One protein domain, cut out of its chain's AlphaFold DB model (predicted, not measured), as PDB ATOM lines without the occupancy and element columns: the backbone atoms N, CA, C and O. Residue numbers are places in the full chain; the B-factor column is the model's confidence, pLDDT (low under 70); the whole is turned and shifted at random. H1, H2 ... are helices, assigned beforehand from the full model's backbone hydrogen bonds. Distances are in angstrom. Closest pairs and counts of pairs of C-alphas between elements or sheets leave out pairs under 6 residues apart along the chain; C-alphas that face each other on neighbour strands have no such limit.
ATOM      1  N   TRP A   4      83.560  -8.692  30.683       77.75
ATOM      2  CA  TRP A   4      84.023 -10.049  30.422       77.75
ATOM      3  C   TRP A   4      83.089 -10.862  29.509       77.75
ATOM      4  O   TRP A   4      83.569 -11.536  28.602       77.75
ATOM      5  N   THR A   5      81.766 -10.767  29.682       85.12
ATOM      6  CA  THR A   5      80.802 -11.538  28.871       85.12
ATOM      7  C   THR A   5      80.776 -11.056  27.419       85.12
ATOM      8  O   THR A   5      80.658 -11.862  26.500       85.12
ATOM      9  N   GLU A   6      80.920  -9.750  27.193       85.50
ATOM     10  CA  GLU A   6      80.996  -9.175  25.844       85.50
ATOM     11  C   GLU A   6      82.294  -9.585  25.135       85.50
ATOM     12  O   GLU A   6      82.269 -10.012  23.980       85.50
ATOM     13  N   ASN A   7      83.423  -9.547  25.845       87.69
ATOM     14  CA  ASN A   7      84.697 -10.031  25.315       87.69
ATOM     15  C   ASN A   7      84.650 -11.531  24.986       87.69
ATOM     16  O   ASN A   7      85.156 -11.940  23.942       87.69
ATOM     17  N   LEU A   8      83.990 -12.336  25.823       88.44
ATOM     18  CA  LEU A   8      83.817 -13.769  25.584       88.44
ATOM     19  C   LEU A   8      82.976 -14.041  24.329       88.44
ATOM     20  O   LEU A   8      83.358 -14.863  23.499       88.44
ATOM     21  N   ARG A   9      81.880 -13.302  24.122       88.81
ATOM     22  CA  ARG A   9      81.070 -13.407  22.892       88.81
ATOM     23  C   ARG A   9      81.867 -13.062  21.641       88.81
ATOM     24  O   ARG A   9      81.758 -13.762  20.638       88.81
ATOM     25  N   ARG A  10      82.688 -12.009  21.698       89.06
ATOM     26  CA  ARG A  10      83.575 -11.624  20.587       89.06
ATOM     27  C   ARG A  10      84.619 -12.696  20.297       89.06
ATOM     28  O   ARG A  10      84.865 -12.992  19.131       89.06
ATOM     29  N   ALA A  11      85.192 -13.299  21.336       88.44
ATOM     30  CA  ALA A  11      86.136 -14.401  21.191       88.44
ATOM     31  C   ALA A  11      85.482 -15.624  20.528       88.44
ATOM     32  O   ALA A  11      86.046 -16.178  19.585       88.44
ATOM     33  N   ILE A  12      84.268 -15.991  20.956       89.44
ATOM     34  CA  ILE A  12      83.488 -17.085  20.356       89.44
ATOM     35  C   ILE A  12      83.198 -16.794  18.882       89.44
ATOM     36  O   ILE A  12      83.508 -17.622  18.031       89.44
ATOM     37  N   ALA A  13      82.698 -15.598  18.560       89.12
ATOM     38  CA  ALA A  13      82.409 -15.208  17.180       89.12
ATOM     39  C   ALA A  13      83.659 -15.254  16.282       89.12
ATOM     40  O   ALA A  13      83.584 -15.666  15.123       89.12
ATOM     41  N   ASN A  14      84.821 -14.858  16.811       88.62
ATOM     42  CA  ASN A  14      86.073 -14.934  16.066       88.62
ATOM     43  C   ASN A  14      86.529 -16.385  15.845       88.62
ATOM     44  O   ASN A  14      86.922 -16.751  14.739       88.62
ATOM     45  N   SER A  15      86.423 -17.233  16.870       86.88
ATOM     46  CA  SER A  15      86.744 -18.661  16.771       86.88
ATOM     47  C   SER A  15      85.858 -19.351  15.719       86.88
ATOM     48  O   SER A  15      86.361 -20.018  14.812       86.88
ATOM     49  N   GLU A  16      84.552 -19.068  15.727       87.88
ATOM     50  CA  GLU A  16      83.615 -19.581  14.721       87.88
ATOM     51  C   GLU A  16      83.943 -19.101  13.298       87.88
ATOM     52  O   GLU A  16      83.899 -19.899  12.356       87.88
ATOM     53  N   ARG A  17      84.341 -17.831  13.118       88.00
ATOM     54  CA  ARG A  17      84.796 -17.292  11.818       88.00
ATOM     55  C   ARG A  17      86.003 -18.062  11.273       88.00
ATOM     56  O   ARG A  17      86.077 -18.349  10.069       88.00
ATOM     57  N   HIS A  18      86.926 -18.434  12.154       85.44
ATOM     58  CA  HIS A  18      88.100 -19.231  11.814       85.44
ATOM     59  C   HIS A  18      87.788 -20.722  11.609       85.44
ATOM     60  O   HIS A  18      88.657 -21.472  11.160       85.44
ATOM     61  N   GLY A  19      86.535 -21.145  11.800       85.06
ATOM     62  CA  GLY A  19      86.091 -22.528  11.611       85.06
ATOM     63  C   GLY A  19      86.415 -23.431  12.796       85.06
ATOM     64  O   GLY A  19      86.396 -24.652  12.658       85.06
ATOM     65  N   GLU A  20      86.734 -22.835  13.935       89.62
ATOM     66  CA  GLU A  20      86.954 -23.504  15.206       89.62
ATOM     67  C   GLU A  20      85.625 -23.570  15.968       89.62
ATOM     68  O   GLU A  20      84.683 -22.829  15.678       89.62
ATOM     69  N   THR A  21      85.513 -24.496  16.914       89.38
ATOM     70  CA  THR A  21      84.340 -24.592  17.791       89.38
ATOM     71  C   THR A  21      84.817 -24.552  19.241       89.38
ATOM     72  O   THR A  21      85.477 -25.498  19.680       89.38
ATOM     73  N   PRO A  22      84.521 -23.465  19.977       89.12
ATOM     74  CA  PRO A  22      84.743 -23.383  21.414       89.12
ATOM     75  C   PRO A  22      84.101 -24.535  22.186       89.12
ATOM     76  O   PRO A  22      83.139 -25.158  21.730       89.12
ATOM     77  N   GLU A  23      84.624 -24.788  23.381       91.06
ATOM     78  CA  GLU A  23      84.016 -25.737  24.305       91.06
ATOM     79  C   GLU A  23      82.595 -25.302  24.686       91.06
ATOM     80  O   GLU A  23      82.266 -24.113  24.768       91.06
ATOM     81  N   ARG A  24      81.743 -26.282  24.972       87.44
ATOM     82  CA  ARG A  24      80.349 -26.069  25.361       87.44
ATOM     83  C   ARG A  24      80.194 -25.130  26.564       87.44
ATOM     84  O   ARG A  24      79.248 -24.343  26.586       87.44
ATOM     85  N   GLY A  25      81.119 -25.182  27.525       86.56
ATOM     86  CA  GLY A  25      81.133 -24.299  28.697       86.56
ATOM     87  C   GLY A  25      81.213 -22.816  28.327       86.56
ATOM     88  O   GLY A  25      80.424 -22.017  28.827       86.56
ATOM     89  N   ALA A  26      82.056 -22.462  27.354       87.06
ATOM     90  CA  ALA A  26      82.234 -21.081  26.914       87.06
ATOM     91  C   ALA A  26      80.941 -20.467  26.345       87.06
ATOM     92  O   ALA A  26      80.640 -19.300  26.595       87.06
ATOM     93  N   TYR A  27      80.139 -21.251  25.616       87.75
ATOM     94  CA  TYR A  27      78.836 -20.802  25.114       87.75
ATOM     95  C   TYR A  27      77.839 -20.541  26.248       87.75
ATOM     96  O   TYR A  27      77.127 -19.535  26.217       87.75
ATOM     97  N   ILE A  28      77.811 -21.414  27.262       88.19
ATOM     98  CA  ILE A  28      76.939 -21.271  28.436       88.19
ATOM     99  C   ILE A  28      77.327 -20.016  29.229       88.19
ATOM    100  O   ILE A  28      76.458 -19.197  29.533       88.19
ATOM    101  N   ASP A  29      78.622 -19.813  29.473       88.12
ATOM    102  CA  ASP A  29      79.156 -18.650  30.193       88.12
ATOM    103  C   ASP A  29      78.905 -17.330  29.447       88.12
ATOM    104  O   ASP A  29      78.662 -16.283  30.055       88.12
ATOM    105  N   ALA A  30      78.904 -17.369  28.112       85.94
ATOM    106  CA  ALA A  30      78.565 -16.232  27.260       85.94
ATOM    107  C   ALA A  30      77.048 -15.960  27.162       85.94
ATOM    108  O   ALA A  30      76.632 -14.914  26.636       85.94
ATOM    109  N   GLY A  31      76.210 -16.887  27.644       87.62
ATOM    110  CA  GLY A  31      74.758 -16.869  27.461       87.62
ATOM    111  C   GLY A  31      74.339 -17.017  25.995       87.62
ATOM    112  O   GLY A  31      73.352 -16.410  25.580       87.62
ATOM    113  N   LEU A  32      75.121 -17.752  25.201       87.06
ATOM    114  CA  LEU A  32      74.874 -18.032  23.787       87.06
ATOM    115  C   LEU A  32      74.247 -19.425  23.603       87.06
ATOM    116  O   LEU A  32      74.455 -20.316  24.429       87.06
ATOM    117  N   PRO A  33      73.485 -19.648  22.515       88.31
ATOM    118  CA  PRO A  33      73.011 -20.983  22.177       88.31
ATOM    119  C   PRO A  33      74.200 -21.905  21.881       88.31
ATOM    120  O   PRO A  33      75.075 -21.567  21.088       88.31
ATOM    121  N   VAL A  34      74.214 -23.079  22.515       87.38
ATOM    122  CA  VAL A  34      75.261 -24.089  22.323       87.38
ATOM    123  C   VAL A  34      75.032 -24.806  20.983       87.38
ATOM    124  O   VAL A  34      73.959 -25.386  20.794       87.38
ATOM    125  N   PRO A  35      76.011 -24.819  20.060       84.62
ATOM    126  CA  PRO A  35      75.926 -25.596  18.828       84.62
ATOM    127  C   PRO A  35      75.876 -27.101  19.115       84.62
ATOM    128  O   PRO A  35      76.588 -27.593  19.982       84.62
ATOM    129  N   GLU A  36      75.125 -27.864  18.322       85.31
ATOM    130  CA  GLU A  36      74.993 -29.324  18.500       85.31
ATOM    131  C   GLU A  36      76.333 -30.076  18.353       85.31
ATOM    132  O   GLU A  36      76.561 -31.106  18.978       85.31
ATOM    133  N   LYS A  37      77.252 -29.509  17.565       81.88
ATOM    134  CA  LYS A  37      78.624 -29.998  17.360       81.88
ATOM    135  C   LYS A  37      79.608 -29.620  18.479       81.88
ATOM    136  O   LYS A  37      80.742 -30.096  18.451       81.88
ATOM    137  N   ALA A  38      79.222 -28.737  19.404       83.19
ATOM    138  CA  ALA A  38      80.102 -28.282  20.473       83.19
ATOM    139  C   ALA A  38      80.259 -29.381  21.528       83.19
ATOM    140  O   ALA A  38      79.292 -29.828  22.148       83.19
ATOM    141  N   THR A  39      81.499 -29.812  21.717       87.12
ATOM    142  CA  THR A  39      81.899 -30.773  22.746       87.12
ATOM    143  C   THR A  39      82.373 -30.057  24.004       87.12
ATOM    144  O   THR A  39      82.533 -28.838  24.014       87.12
ATOM    145  N   ASP A  40      82.639 -30.817  25.064       86.25
ATOM    146  CA  ASP A  40      83.273 -30.282  26.276       86.25
ATOM    147  C   ASP A  40      84.733 -29.857  26.033       86.25
ATOM    148  O   ASP A  40      85.319 -29.162  26.851       86.25
ATOM    149  N   GLU A  41      85.301 -30.234  24.886       87.75
ATOM    150  CA  GLU A  41      86.628 -29.827  24.436       87.75
ATOM    151  C   GLU A  41      86.549 -28.852  23.257       87.75
ATOM    152  O   GLU A  41      85.642 -28.927  22.419       87.75
ATOM    153  N   TYR A  42      87.550 -27.978  23.167       87.25
ATOM    154  CA  TYR A  42      87.758 -27.087  22.033       87.25
ATOM    155  C   TYR A  42      88.121 -27.871  20.765       87.25
ATOM    156  O   TYR A  42      89.094 -28.630  20.732       87.25
ATOM    157  N   GLN A  43      87.374 -27.635  19.687       88.25
ATOM    158  CA  GLN A  43      87.616 -28.259  18.392       88.25
ATOM    159  C   GLN A  43      88.313 -27.287  17.443       88.25
ATOM    160  O   GLN A  43      87.777 -26.241  17.069       88.25
ATOM    161  N   GLN A  44      89.508 -27.673  17.006       87.50
ATOM    162  CA  GLN A  44      90.270 -26.918  16.018       87.50
ATOM    163  C   GLN A  44      89.614 -26.968  14.638       87.50
ATOM    164  O   GLN A  44      89.004 -27.964  14.244       87.50
ATOM    165  N   ALA A  45      89.837 -25.911  13.860       89.00
ATOM    166  CA  ALA A  45      89.472 -25.904  12.456       89.00
ATOM    167  C   ALA A  45      90.220 -27.007  11.676       89.00
ATOM    168  O   ALA A  45      91.376 -27.326  11.989       89.00
ATOM    169  N   PRO A  46      89.614 -27.556  10.608       88.56
ATOM    170  CA  PRO A  46      90.295 -28.464   9.692       88.56
ATOM    171  C   PRO A  46      91.613 -27.880   9.165       88.56
ATOM    172  O   PRO A  46      91.724 -26.672   8.951       88.56
ATOM    173  N   LEU A  47      92.599 -28.740   8.880       88.38
ATOM    174  CA  LEU A  47      93.945 -28.316   8.457       88.38
ATOM    175  C   LEU A  47      93.932 -27.323   7.282       88.38
ATOM    176  O   LEU A  47      94.627 -26.313   7.329       88.38
ATOM    177  N   TRP A  48      93.105 -27.559   6.261       87.44
ATOM    178  CA  TRP A  48      92.987 -26.659   5.108       87.44
ATOM    179  C   TRP A  48      92.484 -25.260   5.498       87.44
ATOM    180  O   TRP A  48      92.948 -24.261   4.953       87.44
ATOM    181  N   ARG A  49      91.571 -25.170   6.474       87.56
ATOM    182  CA  ARG A  49      91.030 -23.900   6.966       87.56
ATOM    183  C   ARG A  49      92.062 -23.168   7.813       87.56
ATOM    184  O   ARG A  49      92.211 -21.965   7.662       87.56
ATOM    185  N   ARG A  50      92.843 -23.896   8.617       86.94
ATOM    186  CA  ARG A  50      93.979 -23.334   9.368       86.94
ATOM    187  C   ARG A  50      95.044 -22.742   8.449       86.94
ATOM    188  O   ARG A  50      95.582 -21.687   8.762       86.94
ATOM    189  N   ILE A  51      95.314 -23.386   7.312       88.19
ATOM    190  CA  ILE A  51      96.217 -22.844   6.286       88.19
ATOM    191  C   ILE A  51      95.658 -21.529   5.729       88.19
ATOM    192  O   ILE A  51      96.395 -20.557   5.638       88.19
ATOM    193  N   ILE A  52      94.362 -21.464   5.411       86.88
ATOM    194  CA  ILE A  52      93.725 -20.218   4.947       86.88
ATOM    195  C   ILE A  52      93.809 -19.121   6.017       86.88
ATOM    196  O   ILE A  52      94.219 -18.011   5.699       86.88
ATOM    197  N   ASN A  53      93.483 -19.440   7.273       85.31
ATOM    198  CA  ASN A  53      93.549 -18.490   8.388       85.31
ATOM    199  C   ASN A  53      94.976 -17.959   8.605       85.31
ATOM    200  O   ASN A  53      95.147 -16.796   8.938       85.31
ATOM    201  N   PHE A  54      96.009 -18.785   8.394       82.81
ATOM    202  CA  PHE A  54      97.408 -18.357   8.499       82.81
ATOM    203  C   PHE A  54      97.773 -17.262   7.486       82.81
ATOM    204  O   PHE A  54      98.601 -16.403   7.775       82.81
ATOM    205  N   PHE A  55      97.154 -17.284   6.304       84.06
ATOM    206  CA  PHE A  55      97.339 -16.258   5.279       84.06
ATOM    207  C   PHE A  55      96.346 -15.093   5.400       84.06
ATOM    208  O   PHE A  55      96.448 -14.134   4.634       84.06
ATOM    209  N   GLU A  56      95.385 -15.157   6.325       77.25
ATOM    210  CA  GLU A  56      94.429 -14.078   6.553       77.25
ATOM    211  C   GLU A  56      95.139 -12.934   7.298       77.25
ATOM    212  O   GLU A  56      95.729 -13.151   8.359       77.25
TER     213      GLU A  56
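This is residues 4 to 56 of the 59 residues of an uncharacterized protein of Corynebacterium kroppenstedtii (strain DSM 44385 / JCM 11950 / CIP 105744 / CCUG 35717) (UniProt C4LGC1). A loose helical hairpin of H1 and short H2 makes one end, and a long loop, residues 30 to 46, leads to H3 at the other, beyond the last residues of H1. The 53 printed residues hold three named helices, H1, H2, H3 in that order, and no named strand: all helix. The whole is compact, with a radius of gyration of the C-alphas of 11.4 A and spans of 31 by 21 by 13 A.

H1, residues 4 to 17, begins at C-alpha 4 (84.023, -10.049, 30.422) and is 20.0 A long. H2, residues 24 to 29, is 8.9 A. H3, residues 47 to 55, is 12.9 A and ends at C-alpha 55 (97.339, -16.258, 5.279).

H1 and H2 touch, their closest C-alphas, those of Thr 5 and Asp 29, 7.4 A apart. They run opposite ways at a shallow tilt of 34 degrees, only just short of steep, as a helical hairpin. H3 is apart from H1 and H2. In H1, H2 and H3 every O i to N i+4 pair is within hydrogen-bond range.

The C-alphas farthest apart, Gly 31 and Phe 55, are 31.7 A apart. The link H2 to H3 is long. The printed part has no cut, and no printed residue has pLDDT under 70.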